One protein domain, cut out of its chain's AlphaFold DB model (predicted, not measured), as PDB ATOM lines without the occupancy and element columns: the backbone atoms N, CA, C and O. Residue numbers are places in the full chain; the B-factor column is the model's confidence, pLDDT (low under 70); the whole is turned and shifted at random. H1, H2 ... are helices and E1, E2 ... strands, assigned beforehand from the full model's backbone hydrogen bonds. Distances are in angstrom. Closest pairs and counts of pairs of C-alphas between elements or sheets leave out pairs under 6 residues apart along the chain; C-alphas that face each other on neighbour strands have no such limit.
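Overview. This is residues 7 to 108 of the 110 residues of an uncharacterized protein of Moniliophthora roreri (strain MCA 2997) (UniProt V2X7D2). One strongly twisted antiparallel sheet winds round in a ring of pairings, E1, E2, E6, E5, E4, E3, which residues 7 to 12 bridge by short pairings with E3 and E1. The hairpin E7 and E8 branches off E4, and a short end helix, H1, grazes the sheet. The printed part has 102 residues, with eight named strands and then one named helix; it is mostly strand, though under half of the residues are in named elements. It is compact, with a radius of gyration of the C-alphas of 13.6 A, and spans 37 by 34 by 25 A.

Along the chain. E1, residues 15 to 19, begins at C-alpha 15 (96.093, 114.125, 121.348). E2 is residues 28 to 32. E3, residues 42 to 48, is 18.1 A long, E4, residues 53 to 59, 19.8 A, and E5, residues 65 to 71, 18.8 A. E6 is residues 74 to 77, E7 87 to 91, E8 100 to 104. H1, residues 105 to 108, ends at C-alpha 108 (101.039, 104.917, 98.843).

Arrangement. E1 and E2 form a hairpin, with N 18 and O 31 3.0 A apart. E2 pairs with E6, N 77 to O 28 2.9 A. E3, E4, E5 and E6 make a meander, each strand the antiparallel neighbour of the one before: N 43 to O 57 is 2.7 A, N 58 to O 66 2.8 A, N 69 to O 76 2.8 A. E4 has E3 on one side, E5 and E7 on the other; N 54 to O 87 is 2.8 A. E4 to E7 form a Greek key, a meander of three strands whose first is the antiparallel neighbour of the fourth. E7 and E8 have N 88 to O 103 at 2.8 A. H1 is too short for an O i to N i+4 pair.

Size, cuts and confidence. The C-alphas of Pro 25 and Gln 94, the two farthest apart, are 39.2 A apart. The printed part has no cut, and no link is long. Mean pLDDT of the printed part is 89.5; residues 106 to 108 are under 70.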
ATOM      1  N   LEU A   7      82.213 104.282 114.152       97.88
ATOM      2  CA  LEU A   7      82.559 105.554 114.786       97.88
ATOM      3  C   LEU A   7      83.773 105.386 115.700       97.88
ATOM      4  O   LEU A   7      83.770 104.532 116.589       97.88
ATOM      5  N   TYR A   8      84.770 106.243 115.514       97.56
ATOM      6  CA  TYR A   8      86.047 106.197 116.217       97.56
ATOM      7  C   TYR A   8      86.430 107.564 116.776       97.56
ATOM      8  O   TYR A   8      86.038 108.600 116.247       97.56
ATOM      9  N   TYR A   9      87.246 107.566 117.825       96.62
ATOM     10  CA  TYR A   9      88.060 108.731 118.153       96.62
ATOM     11  C   TYR A   9      89.451 108.507 117.570       96.62
ATOM     12  O   TYR A   9      90.041 107.451 117.795       96.62
ATOM     13  N   ILE A  10      89.963 109.487 116.831       95.88
ATOM     14  CA  ILE A  10      91.292 109.419 116.219       95.88
ATOM     15  C   ILE A  10      92.253 110.240 117.070       95.88
ATOM     16  O   ILE A  10      91.936 111.369 117.452       95.88
ATOM     17  N   GLN A  11      93.416 109.669 117.372       94.75
ATOM     18  CA  GLN A  11      94.469 110.325 118.137       94.75
ATOM     19  C   GLN A  11      95.797 110.293 117.386       94.75
ATOM     20  O   GLN A  11      96.112 109.316 116.713       94.75
ATOM     21  N   ASN A  12      96.594 111.342 117.568       90.69
ATOM     22  CA  ASN A  12      97.996 111.390 117.188       90.69
ATOM     23  C   ASN A  12      98.830 111.678 118.442       90.69
ATOM     24  O   ASN A  12      98.606 112.677 119.117       90.69
ATOM     25  N   HIS A  13      99.744 110.769 118.791       86.19
ATOM     26  CA  HIS A  13     100.590 110.864 119.992       86.19
ATOM     27  C   HIS A  13      99.836 111.198 121.303       86.19
ATOM     28  O   HIS A  13     100.371 111.859 122.190       86.19
ATOM     29  N   GLY A  14      98.600 110.701 121.449       88.38
ATOM     30  CA  GLY A  14      97.759 110.897 122.637       88.38
ATOM     31  C   GLY A  14      96.846 112.128 122.595       88.38
ATOM     32  O   GLY A  14      96.003 112.283 123.477       88.38
ATOM     33  N   GLU A  15      96.957 112.964 121.565       93.50
ATOM     34  CA  GLU A  15      96.093 114.125 121.348       93.50
ATOM     35  C   GLU A  15      95.034 113.816 120.287       93.50
ATOM     36  O   GLU A  15      95.305 113.130 119.303       93.50
ATOM     37  N   TYR A  16      93.804 114.290 120.485       95.88
ATOM     38  CA  TYR A  16      92.705 113.998 119.564       95.88
ATOM     39  C   TYR A  16      92.801 114.815 118.279       95.88
ATOM     40  O   TYR A  16      93.206 115.973 118.294       95.88
ATOM     41  N   ILE A  17      92.366 114.221 117.172       95.19
ATOM     42  CA  ILE A  17      92.266 114.889 115.877       95.19
ATOM     43  C   ILE A  17      90.841 115.405 115.669       95.19
ATOM     44  O   ILE A  17      89.862 114.698 115.920       95.19
ATOM     45  N   GLY A  18      90.734 116.640 115.190       94.56
ATOM     46  CA  GLY A  18      89.477 117.293 114.839       94.56
ATOM     47  C   GLY A  18      89.689 118.289 113.710       94.56
ATOM     48  O   GLY A  18      90.661 118.180 112.965       94.56
ATOM     49  N   HIS A  19      88.801 119.270 113.596       93.50
ATOM     50  CA  HIS A  19      88.959 120.370 112.653       93.50
ATOM     51  C   HIS A  19      89.002 121.724 113.372       93.50
ATOM     52  O   HIS A  19      88.555 121.854 114.514       93.50
ATOM     53  N   SER A  20      89.555 122.731 112.707       90.69
ATOM     54  CA  SER A  20      89.578 124.119 113.171       90.69
ATOM     55  C   SER A  20      88.203 124.796 113.060       90.69
ATOM     56  O   SER A  20      87.276 124.296 112.420       90.69
ATOM     57  N   ASP A  21      88.037 125.929 113.738       85.00
ATOM     58  CA  ASP A  21      86.758 126.624 113.910       85.00
ATOM     59  C   ASP A  21      86.515 127.741 112.879       85.00
ATOM     60  O   ASP A  21      85.687 128.631 113.115       85.00
ATOM     61  N   GLU A  22      87.194 127.719 111.719       84.56
ATOM     62  CA  GLU A  22      86.975 128.740 110.694       84.56
ATOM     63  C   GLU A  22      85.502 128.779 110.283       84.56
ATOM     64  O   GLU A  22      84.825 127.762 110.117       84.56
ATOM     65  N   LYS A  23      84.966 129.986 110.109       79.88
ATOM     66  CA  LYS A  23      83.563 130.138 109.738       79.88
ATOM     67  C   LYS A  23      83.362 129.734 108.281       79.88
ATOM     68  O   LYS A  23      84.056 130.221 107.387       79.88
ATOM     69  N   SER A  24      82.350 128.897 108.054       70.25
ATOM     70  CA  SER A  24      81.825 128.593 106.718       70.25
ATOM     71  C   SER A  24      81.623 129.893 105.918       70.25
ATOM     72  O   SER A  24      81.156 130.883 106.497       70.25
ATOM     73  N   PRO A  25      81.983 129.939 104.620       78.94
ATOM     74  CA  PRO A  25      82.264 128.813 103.713       78.94
ATOM     75  C   PRO A  25      83.742 128.406 103.603       78.94
ATOM     76  O   PRO A  25      84.114 127.721 102.654       78.94
ATOM     77  N   ILE A  26      84.607 128.852 104.516       84.81
ATOM     78  CA  ILE A  26      86.039 128.536 104.450       84.81
ATOM     79  C   ILE A  26      86.244 127.048 104.801       84.81
ATOM     80  O   ILE A  26      85.727 126.619 105.836       84.81
ATOM     81  N   PRO A  27      86.973 126.263 103.979       89.00
ATOM     82  CA  PRO A  27      87.377 124.907 104.345       89.00
ATOM     83  C   PRO A  27      88.161 124.919 105.655       89.00
ATOM     84  O   PRO A  27      89.053 125.747 105.840       89.00
ATOM     85  N   GLN A  28      87.833 124.000 106.554       91.44
ATOM     86  CA  GLN A  28      88.451 123.936 107.877       91.44
ATOM     87  C   GLN A  28      89.570 122.905 107.859       91.44
ATOM     88  O   GLN A  28      89.402 121.817 107.311       91.44
ATOM     89  N   HIS A  29      90.714 123.241 108.442       92.81
ATOM     90  CA  HIS A  29      91.865 122.350 108.501       92.81
ATOM     91  C   HIS A  29      91.626 121.222 109.495       92.81
ATOM     92  O   HIS A  29      91.073 121.440 110.571       92.81
ATOM     93  N   ILE A  30      92.136 120.033 109.180       93.06
ATOM     94  CA  ILE A  30      92.308 118.994 110.191       93.06
ATOM     95  C   ILE A  30      93.509 119.341 111.065       93.06
ATOM     96  O   ILE A  30      94.610 119.584 110.569       93.06
ATOM     97  N   ILE A  31      93.281 119.375 112.375       93.44
ATOM     98  CA  ILE A  31      94.269 119.787 113.371       93.44
ATOM     99  C   ILE A  31      94.323 118.796 114.531       93.44
ATOM    100  O   ILE A  31      93.359 118.085 114.825       93.44
ATOM    101  N   VAL A  32      95.456 118.802 115.228       94.25
ATOM    102  CA  VAL A  32      95.551 118.241 116.574       94.25
ATOM    103  C   VAL A  32      94.835 119.197 117.525       94.25
ATOM    104  O   VAL A  32      95.138 120.391 117.562       94.25
ATOM    105  N   LEU A  33      93.849 118.686 118.254       92.75
ATOM    106  CA  LEU A  33      93.059 119.478 119.183       92.75
ATOM    107  C   LEU A  33      93.862 119.768 120.453       92.75
ATOM    108  O   LEU A  33      94.457 118.849 121.020       92.75
ATOM    109  N   PRO A  34      93.824 121.012 120.960       88.12
ATOM    110  CA  PRO A  34      94.413 121.316 122.250       88.12
ATOM    111  C   PRO A  34      93.652 120.590 123.369       88.12
ATOM    112  O   PRO A  34      92.441 120.359 123.290       88.12
ATOM    113  N   GLY A  35      94.362 120.256 124.447       86.12
ATOM    114  CA  GLY A  35      93.768 119.601 125.611       86.12
ATOM    115  C   GLY A  35      92.567 120.369 126.183       86.12
ATOM    116  O   GLY A  35      92.583 121.594 126.287       86.12
ATOM    117  N   GLY A  36      91.523 119.636 126.578       81.50
ATOM    118  CA  GLY A  36      90.296 120.202 127.155       81.50
ATOM    119  C   GLY A  36      89.190 120.525 126.143       81.50
ATOM    120  O   GLY A  36      88.092 120.889 126.560       81.50
ATOM    121  N   VAL A  37      89.437 120.350 124.842       87.31
ATOM    122  CA  VAL A  37      88.396 120.401 123.804       87.31
ATOM    123  C   VAL A  37      87.713 119.038 123.685       87.31
ATOM    124  O   VAL A  37      88.354 117.991 123.792       87.31
ATOM    125  N   GLN A  38      86.396 119.042 123.471       89.12
ATOM    126  CA  GLN A  38      85.656 117.816 123.196       89.12
ATOM    127  C   GLN A  38      86.089 117.241 121.843       89.12
ATOM    128  O   GLN A  38      85.936 117.886 120.809       89.12
ATOM    129  N   ALA A  39      86.611 116.017 121.864       93.44
ATOM    130  CA  ALA A  39      87.001 115.316 120.652       93.44
ATOM    131  C   ALA A  39      85.764 114.924 119.824       93.44
ATOM    132  O   ALA A  39      84.819 114.355 120.385       93.44
ATOM    133  N   PRO A  40      85.758 115.187 118.508       95.06
ATOM    134  CA  PRO A  40      84.703 114.724 117.623       95.06
ATOM    135  C   PRO A  40      84.852 113.223 117.358       95.06
ATOM    136  O   PRO A  40      85.948 112.658 117.459       95.06
ATOM    137  N   LYS A  41      83.746 112.570 116.992       97.19
ATOM    138  CA  LYS A  41      83.812 111.212 116.449       97.19
ATOM    139  C   LYS A  41      84.040 111.267 114.951       97.19
ATOM    140  O   LYS A  41      83.572 112.167 114.262       97.19
ATOM    141  N   TRP A  42      84.713 110.248 114.459       97.69
ATOM    142  CA  TRP A  42      85.009 110.046 113.058       97.69
ATOM    143  C   TRP A  42      84.275 108.809 112.572       97.69
ATOM    144  O   TRP A  42      84.453 107.725 113.126       97.69
ATOM    145  N   LEU A  43      83.438 108.970 111.555       97.75
ATOM    146  CA  LEU A  43      82.840 107.868 110.827       97.75
ATOM    147  C   LEU A  43      83.840 107.370 109.786       97.75
ATOM    148  O   LEU A  43      84.187 108.084 108.844       97.75
ATOM    149  N   ILE A  44      84.288 106.137 109.979       97.19
ATOM    150  CA  ILE A  44      85.158 105.412 109.064       97.19
ATOM    151  C   ILE A  44      84.297 104.403 108.318       97.19
ATOM    152  O   ILE A  44      83.699 103.521 108.937       97.19
ATOM    153  N   GLU A  45      84.237 104.511 106.996       96.44
ATOM    154  CA  GLU A  45      83.494 103.583 106.146       96.44
ATOM    155  C   GLU A  45      84.439 102.910 105.167       96.44
ATOM    156  O   GLU A  45      84.981 103.557 104.279       96.44
ATOM    157  N   ASN A  46      84.632 101.603 105.323       94.38
ATOM    158  CA  ASN A  46      85.302 100.801 104.313       94.38
ATOM    159  C   ASN A  46      84.381 100.658 103.087       94.38
ATOM    160  O   ASN A  46      83.266 100.144 103.211       94.38
ATOM    161  N   ILE A  47      84.857 101.117 101.930       94.06
ATOM    162  CA  ILE A  47      84.158 101.047 100.639       94.06
ATOM    163  C   ILE A  47      84.696  99.927  99.737       94.06
ATOM    164  O   ILE A  47      84.050  99.574  98.754       94.06
ATOM    165  N   ASP A  48      85.852  99.354 100.082       91.12
ATOM    166  CA  ASP A  48      86.471  98.211  99.413       91.12
ATOM    167  C   ASP A  48      87.327  97.422 100.419       91.12
ATOM    168  O   ASP A  48      88.418  97.849 100.822       91.12
ATOM    169  N   LEU A  49      86.805  96.276 100.866       81.00
ATOM    170  CA  LEU A  49      87.439  95.456 101.902       81.00
ATOM    171  C   LEU A  49      88.705  94.768 101.396       81.00
ATOM    172  O   LEU A  49      89.616  94.535 102.190       81.00
ATOM    173  N   ASP A  50      88.763  94.454 100.102       85.75
ATOM    174  CA  ASP A  50      89.881  93.725  99.508       85.75
ATOM    175  C   ASP A  50      91.093  94.647  99.318       85.75
ATOM    176  O   ASP A  50      92.235  94.206  99.453       85.75
ATOM    177  N   ASN A  51      90.840  95.942  99.089       86.31
ATOM    178  CA  ASN A  51      91.874  96.947  98.832       86.31
ATOM    179  C   ASN A  51      92.097  97.946  99.984       86.31
ATOM    180  O   ASN A  51      92.931  98.840  99.862       86.31
ATOM    181  N   ASN A  52      91.402  97.791 101.119       88.75
ATOM    182  CA  ASN A  52      91.477  98.709 102.265       88.75
ATOM    183  C   ASN A  52      91.167 100.169 101.890       88.75
ATOM    184  O   ASN A  52      91.849 101.080 102.360       88.75
ATOM    185  N   HIS A  53      90.147 100.388 101.058       93.50
ATOM    186  CA  HIS A  53      89.692 101.732 100.712       93.50
ATOM    187  C   HIS A  53      88.638 102.214 101.697       93.50
ATOM    188  O   HIS A  53      87.678 101.501 102.006       93.50
ATOM    189  N   TYR A  54      88.795 103.451 102.151       95.81
ATOM    190  CA  TYR A  54      87.938 104.063 103.149       95.81
ATOM    191  C   TYR A  54      87.487 105.457 102.735       95.81
ATOM    192  O   TYR A  54      88.223 106.189 102.076       95.81
ATOM    193  N   ILE A  55      86.309 105.842 103.216       95.56
ATOM    194  CA  ILE A  55      85.900 107.238 103.336       95.56
ATOM    195  C   ILE A  55      85.932 107.620 104.817       95.56
ATOM    196  O   ILE A  55      85.539 106.836 105.686       95.56
ATOM    197  N   ILE A  56      86.409 108.832 105.098       96.50
ATOM    198  CA  ILE A  56      86.555 109.374 106.448       96.50
ATOM    199  C   ILE A  56      85.670 110.612 106.574       96.50
ATOM    200  O   ILE A  56      85.797 111.560 105.797       96.50
ATOM    201  N   ARG A  57      84.778 110.620 107.569       96.12
ATOM    202  CA  ARG A  57      83.918 111.771 107.880       96.12
ATOM    203  C   ARG A  57      83.978 112.122 109.353       96.12
ATOM    204  O   ARG A  57      84.145 111.242 110.188       96.12
ATOM    205  N   ILE A  58      83.803 113.393 109.675       95.81
ATOM    206  CA  ILE A  58      83.745 113.893 111.046       95.81
ATOM    207  C   ILE A  58      82.297 114.180 111.451       95.81
ATOM    208  O   ILE A  58      81.535 114.719 110.653       95.81
ATOM    209  N   GLU A  59      81.921 113.787 112.669       95.44
ATOM    210  CA  GLU A  59      80.638 114.119 113.299       95.44
ATOM    211  C   GLU A  59      80.655 115.588 113.742       95.44
ATOM    212  O   GLU A  59      81.501 116.005 114.537       95.44
ATOM    213  N   GLU A  60      79.708 116.362 113.228       91.56
ATOM    214  CA  GLU A  60      79.501 117.773 113.538       91.56
ATOM    215  C   GLU A  60      78.617 117.937 114.792       91.56
ATOM    216  O   GLU A  60      77.885 117.014 115.166       91.56
ATOM    217  N   PRO A  61      78.605 119.113 115.452       89.50
ATOM    218  CA  PRO A  61      77.801 119.331 116.660       89.50
ATOM    219  C   PRO A  61      76.289 119.123 116.486       89.50
ATOM    220  O   PRO A  61      75.588 118.881 117.468       89.50
ATOM    221  N   ASP A  62      75.775 119.237 115.259       90.94
ATOM    222  CA  ASP A  62      74.371 118.990 114.918       90.94
ATOM    223  C   ASP A  62      74.069 117.511 114.596       90.94
ATOM    224  O   ASP A  62      72.924 117.168 114.294       90.94
ATOM    225  N   GLY A  63      75.074 116.632 114.689       91.88
ATOM    226  CA  GLY A  63      74.992 115.207 114.370       91.88
ATOM    227  C   GLY A  63      75.109 114.884 112.878       91.88
ATOM    228  O   GLY A  63      74.973 113.720 112.500       91.88
ATOM    229  N   SER A  64      75.336 115.885 112.021       93.25
ATOM    230  CA  SER A  64      75.663 115.657 110.614       93.25
ATOM    231  C   SER A  64      77.106 115.171 110.445       93.25
ATOM    232  O   SER A  64      77.905 115.199 111.382       93.25
ATOM    233  N   PHE A  65      77.436 114.688 109.248       93.31
ATOM    234  CA  PHE A  65      78.783 114.239 108.916       93.31
ATOM    235  C   PHE A  65      79.350 115.054 107.767       93.31
ATOM    236  O   PHE A  65      78.726 115.158 106.710       93.31
ATOM    237  N   THR A  66      80.564 115.556 107.960       92.81
ATOM    238  CA  THR A  66      81.322 116.243 106.917       92.81
ATOM    239  C   THR A  66      82.500 115.388 106.489       92.81
ATOM    240  O   THR A  66      83.218 114.833 107.315       92.81
ATOM    241  N   GLU A  67      82.718 115.284 105.186       93.88
ATOM    242  CA  GLU A  67      83.804 114.483 104.641       93.88
ATOM    243  C   GLU A  67      85.166 115.169 104.749       93.88
ATOM    244  O   GLU A  67      85.287 116.381 104.542       93.88
ATOM    245  N   ALA A  68      86.183 114.372 105.082       94.12
ATOM    246  CA  ALA A  68      87.572 114.785 105.031       94.12
ATOM    247  C   ALA A  68      88.120 114.614 103.612       94.12
ATOM    248  O   ALA A  68      87.978 113.558 102.997       94.12
ATOM    249  N   THR A  69      88.790 115.649 103.118       92.44
ATOM    250  CA  THR A  69      89.315 115.718 101.756       92.44
ATOM    251  C   THR A  69      90.740 116.254 101.738       92.44
ATOM    252  O   THR A  69      91.104 117.116 102.543       92.44
ATOM    253  N   GLN A  70      91.555 115.740 100.821       90.38
ATOM    254  CA  GLN A  70      92.902 116.222 100.564       90.38
ATOM    255  C   GLN A  70      92.882 117.297  99.470       90.38
ATOM    256  O   GLN A  70      92.362 117.095  98.370       90.38
ATOM    257  N   VAL A  71      93.504 118.436  99.772       86.44
ATOM    258  CA  VAL A  71      93.740 119.549  98.845       86.44
ATOM    259  C   VAL A  71      95.168 120.045  99.065       86.44
ATOM    260  O   VAL A  71      95.534 120.367 100.194       86.44
ATOM    261  N   ASP A  72      95.991 120.089  98.015       85.44
ATOM    262  CA  ASP A  72      97.383 120.572  98.063       85.44
ATOM    263  C   ASP A  72      98.214 119.988  99.234       85.44
ATOM    264  O   ASP A  72      98.863 120.719  99.988       85.44
ATOM    265  N   ASN A  73      98.170 118.662  99.420       84.19
ATOM    266  CA  ASN A  73      98.849 117.928 100.509       84.19
ATOM    267  C   ASN A  73      98.438 118.322 101.936       84.19
ATOM    268  O   ASN A  73      99.155 118.050 102.900       84.19
ATOM    269  N   LYS A  74      97.271 118.942 102.090       88.44
ATOM    270  CA  LYS A  74      96.647 119.225 103.381       88.44
ATOM    271  C   LYS A  74      95.270 118.586 103.436       88.44
ATOM    272  O   LYS A  74      94.636 118.378 102.406       88.44
ATOM    273  N   ILE A  75      94.817 118.286 104.647       90.75
ATOM    274  CA  ILE A  75      93.519 117.655 104.881       90.75
ATOM    275  C   ILE A  75      92.557 118.704 105.427       90.75
ATOM    276  O   ILE A  75      92.880 119.426 106.376       90.75
ATOM    277  N   PHE A  76      91.377 118.765 104.826       91.56
ATOM    278  CA  PHE A  76      90.317 119.699 105.164       91.56
ATOM    279  C   PHE A  76      88.988 118.982 105.354       91.56
ATOM    280  O   PHE A  76      88.785 117.881 104.854       91.56
ATOM    281  N   VAL A  77      88.052 119.662 106.003       89.81
ATOM    282  CA  VAL A  77      86.617 119.373 105.927       89.81
ATOM    283  C   VAL A  77      85.897 120.567 105.308       89.81
ATOM    284  O   VAL A  77      86.401 121.694 105.318       89.81
ATOM    285  N   ARG A  78      84.709 120.321 104.741       85.31
ATOM    286  CA  ARG A  78      83.881 121.329 104.042       85.31
ATOM    287  C   ARG A  78      84.532 121.937 102.793       85.31
ATOM    288  O   ARG A  78      84.076 122.977 102.317       85.31
ATOM    289  N   ALA A  79      85.570 121.311 102.240       84.31
ATOM    290  CA  ALA A  79      86.060 121.700 100.924       84.31
ATOM    291  C   ALA A  79      85.085 121.209  99.842       84.31
ATOM    292  O   ALA A  79      84.531 120.116  99.930       84.31
ATOM    293  N   LEU A  80      84.850 122.040  98.824       82.19
ATOM    294  CA  LEU A  80      83.970 121.694  97.712       82.19
ATOM    295  C   LEU A  80      84.723 120.790  96.733       82.19
ATOM    296  O   LEU A  80      85.525 121.277  95.935       82.19
ATOM    297  N   LYS A  81      84.440 119.487  96.783       82.56
ATOM    298  CA  LYS A  81      84.944 118.487  95.836       82.56
ATOM    299  C   LYS A  81      83.768 117.676  95.273       82.56
ATOM    300  O   LYS A  81      82.835 117.396  96.024       82.56
ATOM    301  N   PRO A  82      83.750 117.367  93.961       81.06
ATOM    302  CA  PRO A  82      82.640 116.633  93.351       81.06
ATOM    303  C   PRO A  82      82.572 115.175  93.810       81.06
ATOM    304  O   PRO A  82      81.474 114.640  93.937       81.06
ATOM    305  N   ASP A  83      83.730 114.570  94.079       84.75
ATOM    306  CA  ASP A  83      83.867 113.169  94.453       84.75
ATOM    307  C   ASP A  83      84.617 113.037  95.785       84.75
ATOM    308  O   ASP A  83      85.524 113.839  96.053       84.75
ATOM    309  N   PRO A  84      84.263 112.028  96.600       86.06
ATOM    310  CA  PRO A  84      84.927 111.772  97.864       86.06
ATOM    311  C   PRO A  84      86.360 111.290  97.678       86.06
ATOM    312  O   PRO A  84      86.676 110.583  96.719       86.06
ATOM    313  N   ASP A  85      87.223 111.632  98.635       91.44
ATOM    314  CA  ASP A  85      88.574 111.080  98.674       91.44
ATOM    315  C   ASP A  85      88.587 109.652  99.208       91.44
ATOM    316  O   ASP A  85      87.946 109.325 100.212       91.44
ATOM    317  N   THR A  86      89.380 108.819  98.540       92.94
ATOM    318  CA  THR A  86      89.668 107.455  98.971       92.94
ATOM    319  C   THR A  86      90.925 107.438  99.830       92.94
ATOM    320  O   THR A  86      92.004 107.847  99.397       92.94
ATOM    321  N   TRP A  87      90.784 106.903 101.039       94.56
ATOM    322  CA  TRP A  87      91.848 106.768 102.027       94.56
ATOM    323  C   TRP A  87      92.264 105.308 102.189       94.56
ATOM    324  O   TRP A  87      91.428 104.406 102.136       94.56
ATOM    325  N   TYR A  88      93.542 105.082 102.472       94.00
ATOM    326  CA  TYR A  88      94.085 103.801 102.911       94.00
ATOM    327  C   TYR A  88      94.323 103.855 104.412       94.00
ATOM    328  O   TYR A  88      95.013 104.753 104.896       94.00
ATOM    329  N   ILE A  89      93.770 102.888 105.145       93.94
ATOM    330  CA  ILE A  89      93.986 102.747 106.589       93.94
ATOM    331  C   ILE A  89      94.675 101.410 106.842       93.94
ATOM    332  O   ILE A  89      94.065 100.343 106.739       93.94
ATOM    333  N   ILE A  90      95.964 101.475 107.163       92.50
ATOM    334  CA  ILE A  90      96.853 100.312 107.230       92.50
ATOM    335  C   ILE A  90      97.282 100.104 108.684       92.50
ATOM    336  O   ILE A  90      97.694 101.072 109.320       92.50
ATOM    337  N   PRO A  91      97.200  98.883 109.239       91.88
ATOM    338  CA  PRO A  91      97.686  98.604 110.588       91.88
ATOM    339  C   PRO A  91      99.167  98.946 110.743       91.88
ATOM    340  O   PRO A  91      99.984  98.512 109.932       91.88
ATOM    341  N   ASP A  92      99.504  99.659 111.812       92.06
ATOM    342  CA  ASP A  92     100.885  99.917 112.204       92.06
ATOM    343  C   ASP A  92     101.297  98.957 113.326       92.06
ATOM    344  O   ASP A  92     100.960  99.143 114.496       92.06
ATOM    345  N   GLU A  93     102.044  97.911 112.968       88.25
ATOM    346  CA  GLU A  93     102.526  96.915 113.930       88.25
ATOM    347  C   GLU A  93     103.536  97.493 114.935       88.25
ATOM    348  O   GLU A  93     103.707  96.923 116.014       88.25
ATOM    349  N   GLN A  94     104.181  98.624 114.620       87.62
ATOM    350  CA  GLN A  94     105.143  99.276 115.514       87.62
ATOM    351  C   GLN A  94     104.447 100.153 116.562       87.62
ATOM    352  O   GLN A  94     104.883 100.179 117.715       87.62
ATOM    353  N   GLY A  95     103.359 100.834 116.188       84.19
ATOM    354  CA  GLY A  95     102.532 101.639 117.097       84.19
ATOM    355  C   GLY A  95     101.738 100.809 118.113       84.19
ATOM    356  O   GLY A  95     101.393 101.292 119.193       84.19
ATOM    357  N   GLY A  96     101.514  99.527 117.813       87.06
ATOM    358  CA  GLY A  96     100.845  98.577 118.693       87.06
ATOM    359  C   GLY A  96      99.364  98.397 118.365       87.06
ATOM    360  O   GLY A  96      98.910  98.596 117.240       87.06
ATOM    361  N   LYS A  97      98.581  97.947 119.351       90.19
ATOM    362  CA  LYS A  97      97.156  97.668 119.137       90.19
ATOM    363  C   LYS A  97      96.405  98.963 118.800       90.19
ATOM    364  O   LYS A  97      96.640  99.986 119.432       90.19
ATOM    365  N   ASP A  98      95.486  98.879 117.841       91.12
ATOM    366  CA  ASP A  98      94.630  99.986 117.397       91.12
ATOM    367  C   ASP A  98      95.418 101.180 116.807       91.12
ATOM    368  O   ASP A  98      94.902 102.293 116.731       91.12
ATOM    369  N   SER A  99      96.656 100.936 116.356       93.75
ATOM    370  CA  SER A  99      97.496 101.907 115.645       93.75
ATOM    371  C   SER A  99      97.432 101.691 114.137       93.75
ATOM    372  O   SER A  99      97.480 100.553 113.658       93.75
ATOM    373  N   TYR A 100      97.309 102.789 113.389       94.12
ATOM    374  CA  TYR A 100      97.131 102.766 111.942       94.12
ATOM    375  C   TYR A 100      97.829 103.949 111.270       94.12
ATOM    376  O   TYR A 100      97.873 105.049 111.820       94.12
ATOM    377  N   VAL A 101      98.292 103.730 110.041       93.00
ATOM    378  CA  VAL A 101      98.699 104.782 109.108       93.00
ATOM    379  C   VAL A 101      97.515 105.105 108.203       93.00
ATOM    380  O   VAL A 101      96.947 104.204 107.585       93.00
ATOM    381  N   ILE A 102      97.155 106.387 108.131       92.94
ATOM    382  CA  ILE A 102      96.148 106.910 107.203       92.94
ATOM    383  C   ILE A 102      96.891 107.631 106.079       92.94
ATOM    384  O   ILE A 102      97.660 108.552 106.344       92.94
ATOM    385  N   THR A 103      96.676 107.207 104.838       91.19
ATOM    386  CA  THR A 103      97.337 107.776 103.655       91.19
ATOM    387  C   THR A 103      96.389 107.812 102.454       91.19
ATOM    388  O   THR A 103      95.287 107.267 102.513       91.19
ATOM    389  N   THR A 104      96.794 108.458 101.365       85.75
ATOM    390  CA  THR A 104      96.084 108.463 100.076       85.75
ATOM    391  C   THR A 104      96.909 107.748  99.009       85.75
ATOM    392  O   THR A 104      98.093 107.486  99.216       85.75
ATOM    393  N   LEU A 105      96.292 107.406  97.869       72.25
ATOM    394  CA  LEU A 105      96.953 106.649  96.792       72.25
ATOM    395  C   LEU A 105      98.258 107.323  96.335       72.25
ATOM    396  O   LEU A 105      99.276 106.660  96.168       72.25
ATOM    397  N   GLU A 106      98.245 108.653  96.210       62.50
ATOM    398  CA  GLU A 106      99.407 109.445  95.782       62.50
ATOM    399  C   GLU A 106     100.622 109.260  96.706       62.50
ATOM    400  O   GLU A 106     101.766 109.289  96.252       62.50
ATOM    401  N   CYS A 107     100.377 109.023  97.997       58.00
ATOM    402  CA  CYS A 107     101.401 108.774  99.008       58.00
ATOM    403  C   CYS A 107     101.644 107.278  99.288       58.00
ATOM    404  O   CYS A 107     102.522 106.958 100.082       58.00
ATOM    405  N   TYR A 108     100.860 106.367  98.701       54.09
ATOM    406  CA  TYR A 108     101.039 104.917  98.843       54.09
ATOM    407  C   TYR A 108     101.983 104.342  97.774       54.09
ATOM    408  O   TYR A 108     102.750 103.428  98.066       54.09
TER     409      TYR A 108